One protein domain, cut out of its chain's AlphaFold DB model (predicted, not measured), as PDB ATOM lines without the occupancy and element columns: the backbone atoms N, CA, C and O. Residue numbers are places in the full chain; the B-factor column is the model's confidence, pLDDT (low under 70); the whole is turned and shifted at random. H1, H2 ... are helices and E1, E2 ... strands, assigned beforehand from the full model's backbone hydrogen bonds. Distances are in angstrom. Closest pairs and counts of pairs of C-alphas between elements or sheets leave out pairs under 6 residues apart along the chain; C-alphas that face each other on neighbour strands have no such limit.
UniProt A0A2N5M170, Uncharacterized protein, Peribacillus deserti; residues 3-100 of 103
ATOM      1  N   GLY A   3     209.699 130.038 145.238       50.34
ATOM      2  CA  GLY A   3     210.024 129.727 143.839       50.34
ATOM      3  C   GLY A   3     209.068 130.357 142.822       50.34
ATOM      4  O   GLY A   3     209.505 130.784 141.760       50.34
ATOM      5  N   ASP A   4     207.786 130.499 143.164       64.75
ATOM      6  CA  ASP A   4     206.762 130.892 142.184       64.75
ATOM      7  C   ASP A   4     206.894 132.351 141.739       64.75
ATOM      8  O   ASP A   4     206.694 132.672 140.572       64.75
ATOM      9  N   ARG A   5     207.321 133.241 142.642       61.00
ATOM     10  CA  ARG A   5     207.401 134.681 142.362       61.00
ATOM     11  C   ARG A   5     208.610 135.070 141.509       61.00
ATOM     12  O   ARG A   5     208.496 135.948 140.662       61.00
ATOM     13  N   ALA A   6     209.756 134.420 141.718       63.03
ATOM     14  CA  ALA A   6     210.935 134.639 140.880       63.03
ATOM     15  C   ALA A   6     210.692 134.123 139.455       63.03
ATOM     16  O   ALA A   6     210.991 134.824 138.494       63.03
ATOM     17  N   ASN A   7     210.057 132.954 139.333       68.62
ATOM     18  CA  ASN A   7     209.678 132.385 138.044       68.62
ATOM     19  C   ASN A   7     208.613 133.237 137.338       68.62
ATOM     20  O   ASN A   7     208.711 133.461 136.136       68.62
ATOM     21  N   TRP A   8     207.632 133.772 138.071       72.88
ATOM     22  CA  TRP A   8     206.635 134.697 137.528       72.88
ATOM     23  C   TRP A   8     207.273 135.951 136.912       72.88
ATOM     24  O   TRP A   8     206.912 136.335 135.806       72.88
ATOM     25  N   LEU A   9     208.284 136.551 137.549       67.62
ATOM     26  CA  LEU A   9     208.981 137.715 136.977       67.62
ATOM     27  C   LEU A   9     209.626 137.422 135.611       67.62
ATOM     28  O   LEU A   9     209.757 138.325 134.779       67.62
ATOM     29  N   GLU A  10     210.040 136.177 135.371       71.38
ATOM     30  CA  GLU A  10     210.618 135.760 134.094       71.38
ATOM     31  C   GLU A  10     209.562 135.589 132.995       71.38
ATOM     32  O   GLU A  10     209.882 135.786 131.820       71.38
ATOM     33  N   THR A  11     208.304 135.301 133.354       75.56
ATOM     34  CA  THR A  11     207.201 135.165 132.386       75.56
ATOM     35  C   THR A  11     206.639 136.507 131.917       75.56
ATOM     36  O   THR A  11     206.028 136.562 130.846       75.56
ATOM     37  N   LEU A  12     206.876 137.585 132.670       75.38
ATOM     38  CA  LEU A  12     206.370 138.919 132.359       75.38
ATOM     39  C   LEU A  12     206.948 139.496 131.065       75.38
ATOM     40  O   LEU A  12     208.148 139.395 130.775       75.38
ATOM     41  N   LYS A  13     206.103 140.195 130.314       77.62
ATOM     42  CA  LYS A  13     206.440 140.880 129.066       77.62
ATOM     43  C   LYS A  13     206.365 142.390 129.247       77.62
ATOM     44  O   LYS A  13     205.598 142.913 130.052       77.62
ATOM     45  N   VAL A  14     207.176 143.106 128.470       77.12
ATOM     46  CA  VAL A  14     207.062 144.565 128.375       77.12
ATOM     47  C   VAL A  14     205.641 144.913 127.924       77.12
ATOM     48  O   VAL A  14     205.138 144.330 126.964       77.12
ATOM     49  N   GLY A  15     205.003 145.842 128.634       73.75
ATOM     50  CA  GLY A  15     203.609 146.238 128.441       73.75
ATOM     51  C   GLY A  15     202.626 145.647 129.456       73.75
ATOM     52  O   GLY A  15     201.529 146.187 129.587       73.75
ATOM     53  N   ASP A  16     203.000 144.608 130.209       80.12
ATOM     54  CA  ASP A  16     202.125 144.036 131.240       80.12
ATOM     55  C   ASP A  16     201.826 145.079 132.329       80.12
ATOM     56  O   ASP A  16     202.738 145.722 132.846       80.12
ATOM     57  N   LEU A  17     200.557 145.259 132.708       81.69
ATOM     58  CA  LEU A  17     200.135 146.280 133.679       81.69
ATOM     59  C   LEU A  17     200.402 145.837 135.129       81.69
ATOM     60  O   LEU A  17     199.481 145.663 135.917       81.69
ATOM     61  N   VAL A  18     201.667 145.591 135.448       82.81
ATOM     62  CA  VAL A  18     202.141 145.060 136.739       82.81
ATOM     63  C   VAL A  18     203.352 145.825 137.272       82.81
ATOM     64  O   VAL A  18     203.896 145.477 138.321       82.81
ATOM     65  N   GLY A  19     203.817 146.839 136.537       85.12
ATOM     66  CA  GLY A  19     204.852 147.750 136.999       85.12
ATOM     67  C   GLY A  19     204.277 148.721 138.023       85.12
ATOM     68  O   GLY A  19     203.133 149.147 137.918       85.12
ATOM     69  N   ILE A  20     205.074 149.083 139.017       85.06
ATOM     70  CA  ILE A  20     204.713 150.069 140.030       85.06
ATOM     71  C   ILE A  20     205.817 151.115 140.068       85.06
ATOM     72  O   ILE A  20     206.996 150.785 140.229       85.06
ATOM     73  N   LYS A  21     205.423 152.373 139.919       85.12
ATOM     74  CA  LYS A  21     206.283 153.541 140.065       85.12
ATOM     75  C   LYS A  21     205.910 154.245 141.359       85.12
ATOM     76  O   LYS A  21     204.775 154.666 141.524       85.12
ATOM     77  N   GLU A  22     206.868 154.377 142.258       84.81
ATOM     78  CA  GLU A  22     206.755 155.196 143.458       84.81
ATOM     79  C   GLU A  22     207.352 156.570 143.174       84.81
ATOM     80  O   GLU A  22     208.488 156.681 142.702       84.81
ATOM     81  N   VAL A  23     206.582 157.609 143.470       83.56
ATOM     82  CA  VAL A  23     206.990 159.008 143.450       83.56
ATOM     83  C   VAL A  23     207.049 159.478 144.892       83.56
ATOM     84  O   VAL A  23     206.037 159.459 145.590       83.56
ATOM     85  N   THR A  24     208.231 159.894 145.336       80.94
ATOM     86  CA  THR A  24     208.390 160.542 146.641       80.94
ATOM     87  C   THR A  24     208.510 162.045 146.435       80.94
ATOM     88  O   THR A  24     209.426 162.498 145.739       80.94
ATOM     89  N   GLU A  25     207.628 162.823 147.056       74.75
ATOM     90  CA  GLU A  25     207.719 164.286 147.092       74.75
ATOM     91  C   GLU A  25     208.083 164.751 148.511       74.75
ATOM     92  O   GLU A  25     207.720 164.113 149.493       74.75
ATOM     93  N   GLY A  26     208.841 165.847 148.635       68.38
ATOM     94  CA  GLY A  26     209.250 166.432 149.926       68.38
ATOM     95  C   GLY A  26     210.737 166.285 150.286       68.38
ATOM     96  O   GLY A  26     211.283 167.167 150.943       68.38
ATOM     97  N   ILE A  27     211.441 165.258 149.789       59.62
ATOM     98  CA  ILE A  27     212.908 165.086 149.955       59.62
ATOM     99  C   ILE A  27     213.577 164.941 148.577       59.62
ATOM    100  O   ILE A  27     214.291 163.983 148.295       59.62
ATOM    101  N   GLY A  28     213.298 165.896 147.684       58.44
ATOM    102  CA  GLY A  28     213.654 165.797 146.268       58.44
ATOM    103  C   GLY A  28     212.768 164.789 145.529       58.44
ATOM    104  O   GLY A  28     212.397 163.752 146.069       58.44
ATOM    105  N   HIS A  29     212.392 165.103 144.290       68.81
ATOM    106  CA  HIS A  29     211.606 164.180 143.474       68.81
ATOM    107  C   HIS A  29     212.448 162.943 143.158       68.81
ATOM    108  O   HIS A  29     213.382 163.014 142.355       68.81
ATOM    109  N   THR A  30     212.133 161.823 143.802       74.31
ATOM    110  CA  THR A  30     212.768 160.533 143.520       74.31
ATOM    111  C   THR A  30     211.744 159.553 142.966       74.31
ATOM    112  O   THR A  30     210.560 159.611 143.302       74.31
ATOM    113  N   TYR A  31     212.220 158.681 142.074       76.88
ATOM    114  CA  TYR A  31     211.412 157.666 141.410       76.88
ATOM    115  C   TYR A  31     211.992 156.285 141.687       76.88
ATOM    116  O   TYR A  31     213.144 156.014 141.330       76.88
ATOM    117  N   THR A  32     211.180 155.407 142.269       79.56
ATOM    118  CA  THR A  32     211.526 153.996 142.484       79.56
ATOM    119  C   THR A  32     210.605 153.120 141.644       79.56
ATOM    120  O   THR A  32     209.409 153.375 141.547       79.56
ATOM    121  N   TYR A  33     211.157 152.075 141.026       77.06
ATOM    122  CA  TYR A  33     210.400 151.150 140.184       77.06
ATOM    123  C   TYR A  33     210.391 149.745 140.781       77.06
ATOM    124  O   TYR A  33     211.423 149.240 141.227       77.06
ATOM    125  N   SER A  34     209.229 149.099 140.750       77.19
ATOM    126  CA  SER A  34     209.024 147.719 141.191       77.19
ATOM    127  C   SER A  34     207.959 147.023 140.338       77.19
ATOM    128  O   SER A  34     207.416 147.617 139.407       77.19
ATOM    129  N   SER A  35     207.678 145.752 140.617       78.50
ATOM    130  CA  SER A  35     206.572 145.025 139.998       78.50
ATOM    131  C   SER A  35     205.876 144.107 140.996       78.50
ATOM    132  O   SER A  35     206.498 143.557 141.914       78.50
ATOM    133  N   ASP A  36     204.569 143.940 140.811       80.06
ATOM    134  CA  ASP A  36     203.760 143.075 141.659       80.06
ATOM    135  C   ASP A  36     202.608 142.432 140.897       80.06
ATOM    136  O   ASP A  36     202.091 142.969 139.921       80.06
ATOM    137  N   GLU A  37     202.228 141.246 141.346       82.62
ATOM    138  CA  GLU A  37     201.147 140.483 140.742       82.62
ATOM    139  C   GLU A  37     199.807 141.084 141.157       82.62
ATOM    140  O   GLU A  37     199.586 141.326 142.342       82.62
ATOM    141  N   ILE A  38     198.909 141.302 140.198       86.38
ATOM    142  CA  ILE A  38     197.529 141.695 140.493       86.38
ATOM    143  C   ILE A  38     196.779 140.462 140.990       86.38
ATOM    144  O   ILE A  38     196.655 139.478 140.263       86.38
ATOM    145  N   THR A  39     196.256 140.534 142.210       87.50
ATOM    146  CA  THR A  39     195.480 139.453 142.831       87.50
ATOM    147  C   THR A  39     193.982 139.679 142.730       87.50
ATOM    148  O   THR A  39     193.226 138.711 142.696       87.50
ATOM    149  N   ASP A  40     193.548 140.938 142.658       90.31
ATOM    150  CA  ASP A  40     192.143 141.297 142.512       90.31
ATOM    151  C   ASP A  40     191.975 142.574 141.680       90.31
ATOM    152  O   ASP A  40     192.775 143.512 141.765       90.31
ATOM    153  N   ARG A  41     190.914 142.612 140.871       91.50
ATOM    154  CA  ARG A  41     190.545 143.761 140.045       91.50
ATOM    155  C   ARG A  41     189.034 143.918 140.024       91.50
ATOM    156  O   ARG A  41     188.322 143.133 139.401       91.50
ATOM    157  N   THR A  42     188.567 144.998 140.633       92.25
ATOM    158  CA  THR A  42     187.162 145.408 140.616       92.25
ATOM    159  C   THR A  42     186.983 146.668 139.767       92.25
ATOM    160  O   THR A  42     187.947 147.241 139.260       92.25
ATOM    161  N   SER A  43     185.741 147.130 139.597       86.94
ATOM    162  CA  SER A  43     185.472 148.409 138.925       86.94
ATOM    163  C   SER A  43     186.031 149.619 139.684       86.94
ATOM    164  O   SER A  43     186.238 150.667 139.076       86.94
ATOM    165  N   GLY A  44     186.264 149.489 140.995       90.12
ATOM    166  CA  GLY A  44     186.703 150.584 141.861       90.12
ATOM    167  C   GLY A  44     188.166 150.512 142.293       90.12
ATOM    168  O   GLY A  44     188.726 151.544 142.658       90.12
ATOM    169  N   SER A  45     188.784 149.329 142.257       93.31
ATOM    170  CA  SER A  45     190.121 149.121 142.813       93.31
ATOM    171  C   SER A  45     190.903 147.995 142.144       93.31
ATOM    172  O   SER A  45     190.341 147.085 141.527       93.31
ATOM    173  N   ILE A  46     192.223 148.049 142.310       90.62
ATOM    174  CA  ILE A  46     193.168 147.009 141.906       90.62
ATOM    175  C   ILE A  46     194.015 146.659 143.126       90.62
ATOM    176  O   ILE A  46     194.674 147.532 143.684       90.62
ATOM    177  N   THR A  47     194.020 145.393 143.531       89.19
ATOM    178  CA  THR A  47     194.848 144.908 144.640       89.19
ATOM    179  C   THR A  47     195.988 144.071 144.087       89.19
ATOM    180  O   THR A  47     195.781 143.217 143.221       89.19
ATOM    181  N   VAL A  48     197.194 144.302 144.597       85.69
ATOM    182  CA  VAL A  48     198.374 143.503 144.252       85.69
ATOM    183  C   VAL A  48     198.801 142.593 145.404       85.69
ATOM    184  O   VAL A  48     198.423 142.802 146.555       85.69
ATOM    185  N   SER A  49     199.618 141.584 145.108       81.81
ATOM    186  CA  SER A  49     200.072 140.541 146.040       81.81
ATOM    187  C   SER A  49     200.781 141.066 147.298       81.81
ATOM    188  O   SER A  49     200.818 140.374 148.316       81.81
ATOM    189  N   SER A  50     201.348 142.274 147.275       75.31
ATOM    190  CA  SER A  50     201.893 142.941 148.467       75.31
ATOM    191  C   SER A  50     200.838 143.510 149.417       75.31
ATOM    192  O   SER A  50     201.173 143.803 150.564       75.31
ATOM    193  N   GLY A  51     199.592 143.653 148.968       80.31
ATOM    194  CA  GLY A  51     198.497 144.276 149.707       80.31
ATOM    195  C   GLY A  51     198.284 145.760 149.398       80.31
ATOM    196  O   GLY A  51     197.382 146.354 149.980       80.31
ATOM    197  N   LEU A  52     199.068 146.368 148.493       83.94
ATOM    198  CA  LEU A  52     198.752 147.708 147.988       83.94
ATOM    199  C   LEU A  52     197.432 147.674 147.209       83.94
ATOM    200  O   LEU A  52     197.207 146.789 146.379       83.94
ATOM    201  N   VAL A  53     196.579 148.659 147.486       89.50
ATOM    202  CA  VAL A  53     195.280 148.832 146.833       89.50
ATOM    203  C   VAL A  53     195.305 150.142 146.069       89.50
ATOM    204  O   VAL A  53     195.392 151.214 146.663       89.50
ATOM    205  N   PHE A  54     195.239 150.049 144.753       90.94
ATOM    206  CA  PHE A  54     195.148 151.184 143.850       90.94
ATOM    207  C   PHE A  54     193.683 151.484 143.546       90.94
ATOM    208  O   PHE A  54     192.841 150.580 143.544       90.94
ATOM    209  N   ASP A  55     193.375 152.743 143.261       93.50
ATOM    210  CA  ASP A  55     192.075 153.134 142.731       93.50
ATOM    211  C   ASP A  55     191.872 152.631 141.285       93.50
ATOM    212  O   ASP A  55     192.754 152.037 140.657       93.50
ATOM    213  N   SER A  56     190.689 152.885 140.722       89.00
ATOM    214  CA  SER A  56     190.362 152.537 139.328       89.00
ATOM    215  C   SER A  56     191.304 153.139 138.269       89.00
ATOM    216  O   SER A  56     191.338 152.649 137.138       89.00
ATOM    217  N   LYS A  57     192.072 154.182 138.614       90.56
ATOM    218  CA  LYS A  57     193.066 154.825 137.746       90.56
ATOM    219  C   LYS A  57     194.469 154.243 137.934       90.56
ATOM    220  O   LYS A  57     195.368 154.617 137.189       90.56
ATOM    221  N   GLY A  58     194.651 153.321 138.879       90.06
ATOM    222  CA  GLY A  58     195.945 152.738 139.197       90.06
ATOM    223  C   GLY A  58     196.778 153.603 140.140       90.06
ATOM    224  O   GLY A  58     197.998 153.506 140.094       90.06
ATOM    225  N   ILE A  59     196.160 154.442 140.973       91.75
ATOM    226  CA  ILE A  59     196.862 155.340 141.893       91.75
ATOM    227  C   ILE A  59     196.631 154.919 143.347       91.75
ATOM    228  O   ILE A  59     195.510 154.602 143.748       91.75
ATOM    229  N   ASN A  60     197.692 154.934 144.150       89.38
ATOM    230  CA  ASN A  60     197.623 154.900 145.608       89.38
ATOM    231  C   ASN A  60     198.439 156.072 146.162       89.38
ATOM    232  O   ASN A  60     199.655 156.117 145.991       89.38
ATOM    233  N   GLU A  61     197.777 157.024 146.815       84.31
ATOM    234  CA  GLU A  61     198.434 158.157 147.466       84.31
ATOM    235  C   GLU A  61     198.495 157.915 148.973       84.31
ATOM    236  O   GLU A  61     197.472 157.775 149.644       84.31
ATOM    237  N   THR A  62     199.708 157.881 149.514       77.81
ATOM    238  CA  THR A  62     199.966 157.787 150.948       77.81
ATOM    239  C   THR A  62     200.675 159.057 151.407       77.81
ATOM    240  O   THR A  62     201.851 159.278 151.117       77.81
ATOM    241  N   ILE A  63     199.961 159.902 152.150       68.25
ATOM    242  CA  ILE A  63     200.524 161.110 152.761       68.25
ATOM    243  C   ILE A  63     201.021 160.754 154.162       68.25
ATOM    244  O   ILE A  63     200.253 160.262 154.990       68.25
ATOM    245  N   THR A  64     202.299 161.010 154.441       68.81
ATOM    246  CA  THR A  64     202.854 160.839 155.791       68.81
ATOM    247  C   THR A  64     202.847 162.155 156.569       68.81
ATOM    248  O   THR A  64     202.835 163.244 155.995       68.81
ATOM    249  N   ASN A  65     202.892 162.064 157.901       64.94
ATOM    250  CA  ASN A  65     202.822 163.216 158.813       64.94
ATOM    251  C   ASN A  65     204.016 164.197 158.711       64.94
ATOM    252  O   ASN A  65     204.020 165.220 159.392       64.94
ATOM    253  N   THR A  66     205.035 163.908 157.893       62.09
ATOM    254  CA  THR A  66     206.330 164.616 157.856       62.09
ATOM    255  C   THR A  66     206.589 165.421 156.574       62.09
ATOM    256  O   THR A  66     207.743 165.615 156.217       62.09
ATOM    257  N   GLN A  67     205.551 165.912 155.881       69.44
ATOM    258  CA  GLN A  67     205.664 166.638 154.591       69.44
ATOM    259  C   GLN A  67     206.186 165.790 153.416       69.44
ATOM    260  O   GLN A  67     206.561 166.338 152.381       69.44
ATOM    261  N   VAL A  68     206.195 164.465 153.568       71.12
ATOM    262  CA  VAL A  68     206.571 163.527 152.507       71.12
ATOM    263  C   VAL A  68     205.320 162.810 152.017       71.12
ATOM    264  O   VAL A  68     204.614 162.174 152.811       71.12
ATOM    265  N   SER A  69     205.039 162.919 150.722       76.38
ATOM    266  CA  SER A  69     204.000 162.150 150.036       76.38
ATOM    267  C   SER A  69     204.649 161.015 149.249       76.38
ATOM    268  O   SER A  69     205.682 161.196 148.604       76.38
ATOM    269  N   PHE A  70     204.030 159.839 149.317       81.75
ATOM    270  CA  PHE A  70     204.337 158.708 148.452       81.75
ATOM    271  C   PHE A  70     203.147 158.487 147.531       81.75
ATOM    272  O   PHE A  70     202.042 158.212 148.001       81.75
ATOM    273  N   VAL A  71     203.367 158.597 146.228       85.56
ATOM    274  CA  VAL A  71     202.366 158.273 145.214       85.56
ATOM    275  C   VAL A  71     202.832 157.036 144.470       85.56
ATOM    276  O   VAL A  71     203.905 157.032 143.873       85.56
ATOM    277  N   TYR A  72     202.032 155.980 144.508       86.75
ATOM    278  CA  TYR A  72     202.268 154.770 143.740       86.75
ATOM    279  C   TYR A  72     201.368 154.771 142.513       86.75
ATOM    280  O   TYR A  72     200.147 154.880 142.627       86.75
ATOM    281  N   GLU A  73     201.974 154.593 141.349       89.44
ATOM    282  CA  GLU A  73     201.303 154.499 140.061       89.44
ATOM    283  C   GLU A  73     201.485 153.086 139.505       89.44
ATOM    284  O   GLU A  73     202.613 152.610 139.338       89.44
ATOM    285  N   LEU A  74     200.380 152.421 139.178       89.44
ATOM    286  CA  LEU A  74     200.392 151.197 138.396       89.44
ATOM    287  C   LEU A  74     200.678 151.565 136.936       89.44
ATOM    288  O   LEU A  74     199.878 152.216 136.265       89.44
ATOM    289  N   VAL A  75     201.834 151.139 136.445       87.69
ATOM    290  CA  VAL A  75     202.353 151.465 135.118       87.69
ATOM    291  C   VAL A  75     202.594 150.193 134.302       87.69
ATOM    292  O   VAL A  75     202.822 149.115 134.864       87.69
ATOM    293  N   PRO A  76     202.571 150.274 132.961       87.25
ATOM    294  CA  PRO A  76     203.033 149.176 132.127       87.25
ATOM    295  C   PRO A  76     204.476 148.806 132.477       87.25
ATOM    296  O   PRO A  76     205.322 149.674 132.706       87.25
ATOM    297  N   LEU A  77     204.771 147.513 132.487       82.81
ATOM    298  CA  LEU A  77     206.110 147.005 132.705       82.81
ATOM    299  C   LEU A  77     207.003 147.473 131.553       82.81
ATOM    300  O   LEU A  77     206.771 147.120 130.401       82.81
ATOM    301  N   THR A  78     208.028 148.261 131.851       79.69
ATOM    302  CA  THR A  78     209.060 148.649 130.881       79.69
ATOM    303  C   THR A  78     210.312 147.800 131.080       79.69
ATOM    304  O   THR A  78     210.466 147.148 132.115       79.69
ATOM    305  N   ASP A  79     211.242 147.818 130.123       74.12
ATOM    306  CA  ASP A  79     212.547 147.164 130.301       74.12
ATOM    307  C   ASP A  79     213.291 147.701 131.529       74.12
ATOM    308  O   ASP A  79     213.901 146.936 132.274       74.12
ATOM    309  N   GLU A  80     213.179 149.005 131.792       70.44
ATOM    310  CA  GLU A  80     213.738 149.640 132.982       70.44
ATOM    311  C   GLU A  80     213.117 149.075 134.266       70.44
ATOM    312  O   GLU A  80     213.846 148.679 135.178       70.44
ATOM    313  N   VAL A  81     211.783 148.970 134.329       70.19
ATOM    314  CA  VAL A  81     211.074 148.404 135.489       70.19
ATOM    315  C   VAL A  81     211.396 146.919 135.646       70.19
ATOM    316  O   VAL A  81     211.611 146.459 136.761       70.19
ATOM    317  N   LYS A  82     211.498 146.157 134.554       68.19
ATOM    318  CA  LYS A  82     211.829 144.726 134.592       68.19
ATOM    319  C   LYS A  82     213.263 144.476 135.072       68.19
ATOM    320  O   LYS A  82     213.509 143.518 135.803       68.19
ATOM    321  N   GLN A  83     214.209 145.336 134.692       65.38
ATOM    322  CA  GLN A  83     215.608 145.243 135.121       65.38
ATOM    323  C   GLN A  83     215.807 145.722 136.565       65.38
ATOM    324  O   GLN A  83     216.505 145.061 137.334       65.38
ATOM    325  N   LYS A  84     215.170 146.835 136.956       63.59
ATOM    326  CA  LYS A  84     215.261 147.404 138.315       63.59
ATOM    327  C   LYS A  84     214.381 146.667 139.337       63.59
ATOM    328  O   LYS A  84     214.739 146.578 140.508       63.59
ATOM    329  N   GLY A  85     213.275 146.073 138.889       52.75
ATOM    330  CA  GLY A  85     212.267 145.382 139.701       52.75
ATOM    331  C   GLY A  85     212.690 144.020 140.254       52.75
ATOM    332  O   GLY A  85     211.979 143.458 141.084       52.75
ATOM    333  N   LYS A  86     213.871 143.500 139.884       48.78
ATOM    334  CA  LYS A  86     214.402 142.252 140.461       48.78
ATOM    335  C   LYS A  86     214.702 142.330 141.968       48.78
ATOM    336  O   LYS A  86     214.898 141.279 142.568       48.78
ATOM    337  N   PHE A  87     214.742 143.515 142.592       44.78
ATOM    338  CA  PHE A  87     215.321 143.647 143.939       44.78
ATOM    339  C   PHE A  87     214.629 144.558 144.958       44.78
ATOM    340  O   PHE A  87     215.226 144.798 146.007       44.78
ATOM    341  N   TYR A  88     213.389 145.014 144.762       47.28
ATOM    342  CA  TYR A  88     212.722 145.779 145.826       47.28
ATOM    343  C   TYR A  88     211.456 145.110 146.350       47.28
ATOM    344  O   TYR A  88     210.375 145.163 145.774       47.28
ATOM    345  N   HIS A  89     211.634 144.446 147.496       46.34
ATOM    346  CA  HIS A  89     210.573 143.955 148.355       46.34
ATOM    347  C   HIS A  89     209.635 145.106 148.731       46.34
ATOM    348  O   HIS A  89     209.907 145.834 149.684       46.34
ATOM    349  N   ILE A  90     208.478 145.185 148.075       45.88
ATOM    350  CA  ILE A  90     207.348 146.012 148.527       45.88
ATOM    351  C   ILE A  90     207.013 145.704 150.004       45.88
ATOM    352  O   ILE A  90     206.647 146.595 150.757       45.88
ATOM    353  N   LYS A  91     207.291 144.482 150.491       40.62
ATOM    354  CA  LYS A  91     207.230 144.134 151.926       40.62
ATOM    355  C   LYS A  91     208.116 144.994 152.836       40.62
ATOM    356  O   LYS A  91     207.700 145.299 153.947       40.62
ATOM    357  N   LYS A  92     209.328 145.370 152.410       44.78
ATOM    358  CA  LYS A  92     210.230 146.223 153.205       44.78
ATOM    359  C   LYS A  92     209.716 147.665 153.247       44.78
ATOM    360  O   LYS A  92     209.918 148.346 154.241       44.78
ATOM    361  N   LEU A  93     209.024 148.075 152.187       47.03
ATOM    362  CA  LEU A  93     208.511 149.421 151.968       47.03
ATOM    363  C   LEU A  93     207.181 149.647 152.706       47.03
ATOM    364  O   LEU A  93     207.064 150.603 153.463       47.03
ATOM    365  N   ILE A  94     206.257 148.679 152.636       44.28
ATOM    366  CA  ILE A  94     205.061 148.637 153.489       44.28
ATOM    367  C   ILE A  94     205.469 148.596 154.961       44.28
ATOM    368  O   ILE A  94     204.944 149.397 155.718       44.28
ATOM    369  N   ASN A  95     206.436 147.759 155.373       40.09
ATOM    370  CA  ASN A  95     206.930 147.792 156.758       40.09
ATOM    371  C   ASN A  95     207.503 149.165 157.133       40.09
ATOM    372  O   ASN A  95     207.211 149.646 158.221       40.09
ATOM    373  N   LEU A  96     208.275 149.823 156.260       42.66
ATOM    374  CA  LEU A  96     208.823 151.156 156.545       42.66
ATOM    375  C   LEU A  96     207.721 152.194 156.818       42.66
ATOM    376  O   LEU A  96     207.883 153.047 157.690       42.66
ATOM    377  N   ILE A  97     206.609 152.094 156.084       44.12
ATOM    378  CA  ILE A  97     205.477 153.025 156.134       44.12
ATOM    379  C   ILE A  97     204.519 152.693 157.283       44.12
ATOM    380  O   ILE A  97     204.048 153.599 157.962       44.12
ATOM    381  N   THR A  98     204.241 151.412 157.539       41.94
ATOM    382  CA  THR A  98     203.272 150.984 158.564       41.94
ATOM    383  C   THR A  98     203.866 150.882 159.960       41.94
ATOM    384  O   THR A  98     203.136 151.074 160.929       41.94
ATOM    385  N   THR A  99     205.168 150.610 160.095       44.03
ATOM    386  CA  THR A  99     205.828 150.556 161.415       44.03
ATOM    387  C   THR A  99     206.529 151.852 161.804       44.03
ATOM    388  O   THR A  99     206.992 151.943 162.934       44.03
ATOM    389  N   GLY A 100     206.556 152.859 160.916       37.97
ATOM    390  CA  GLY A 100     207.232 154.132 161.146       37.97
ATOM    391  C   GLY A 100     208.693 153.893 161.491       37.97
ATOM    392  O   GLY A 100     209.019 153.893 162.664       37.97
TER     393      GLY A 100
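This is residues 3 to 100 of the 103 residues of an uncharacterized protein of Peribacillus deserti (UniProt A0A2N5M170). A twisted sheet of four antiparallel strands, in the order E2, E1, E7, E6, makes the main wall, and a small three-stranded sheet, E3, E4, E5, turns off it where E2 runs on into E3 at 92 degrees. The three helices stay separate: H2 lies over edge strand E2, H3 only grazes the large sheet, and H1 lies out beyond H2. The printed part has 98 residues with three named helices and seven named strands, in the order H1, E1 to E7, H2, H3; both sheets are antiparallel and the class is mixed, helices and strands. The whole is compact, with a radius of gyration of the C-alphas of 13.3 A and spans of 39 by 30 by 23 A.

Find C-alpha 19 at (204.852, 147.750, 136.999); from there E1, residues 19 to 25, runs 19.6 A. Beside it look for E2, residues 30 to 35, 17.1 A long, and E7, residues 69 to 75, 18.4 A long; E6, residues 59 to 63, spans 12.8 A. The small sheet holds E3, residues 38 to 41, 7.3 A; E4, residues 45 to 48, 10.1 A; and E5, residues 53 to 55, 6.8 A. H1, residues 3 to 11, begins at C-alpha 3 (210.024, 129.727, 143.839) and covers 13.0 A. H2 is residues 79 to 84, 8.5 A, and H3, residues 90 to 98, runs 11.9 A to C-alpha 98 at (203.272, 150.984, 158.564).

Start in the large sheet, twisted, with C-alphas up to 4.3 A off its best plane. Between inner strands E1 and E7 find N 21 and O 73 at 2.9 A; in the hairpin E1 and E2, N 22 and O 32 at 2.8 A; in the hairpin E6 and E7, N 62 and O 70 at 2.8 A. E3, E4 and E5 form a meander, each strand the antiparallel neighbour of the one before, with N 39 and O 47 at 2.9 A and N 54 and O 46 at 2.8 A. The closest C-alphas of E5 and E6 are those of Phe 54 and Asn 60, 4.8 A apart. H2 is on the large sheet at a height of 7.9 A, over E2 and across the strands at 80 degrees on the local plane; its closest C-alphas to E2 are those of Val 81 and Tyr 33, 5.5 A. H3 only grazes that sheet, with residues 90 to 97. H1 and H2 are close but not clearly touching, the C-alphas of Leu 9 and Lys 82 being 7.9 A apart, at a shallow tilt of 27 degrees, opposite ways. Each O i to N i+4 pair is within hydrogen-bond range in H2 and H3, and 4 of 5 in H1.

The two C-alphas farthest apart are those of Thr 11 and Thr 66, 38.9 A. The printed part has no cut and no long link. Mean pLDDT of the printed part is 73.2; look for values under 70 at residues 3 to 7, 9, 26 to 29, 63 to 67 and 82 to 100.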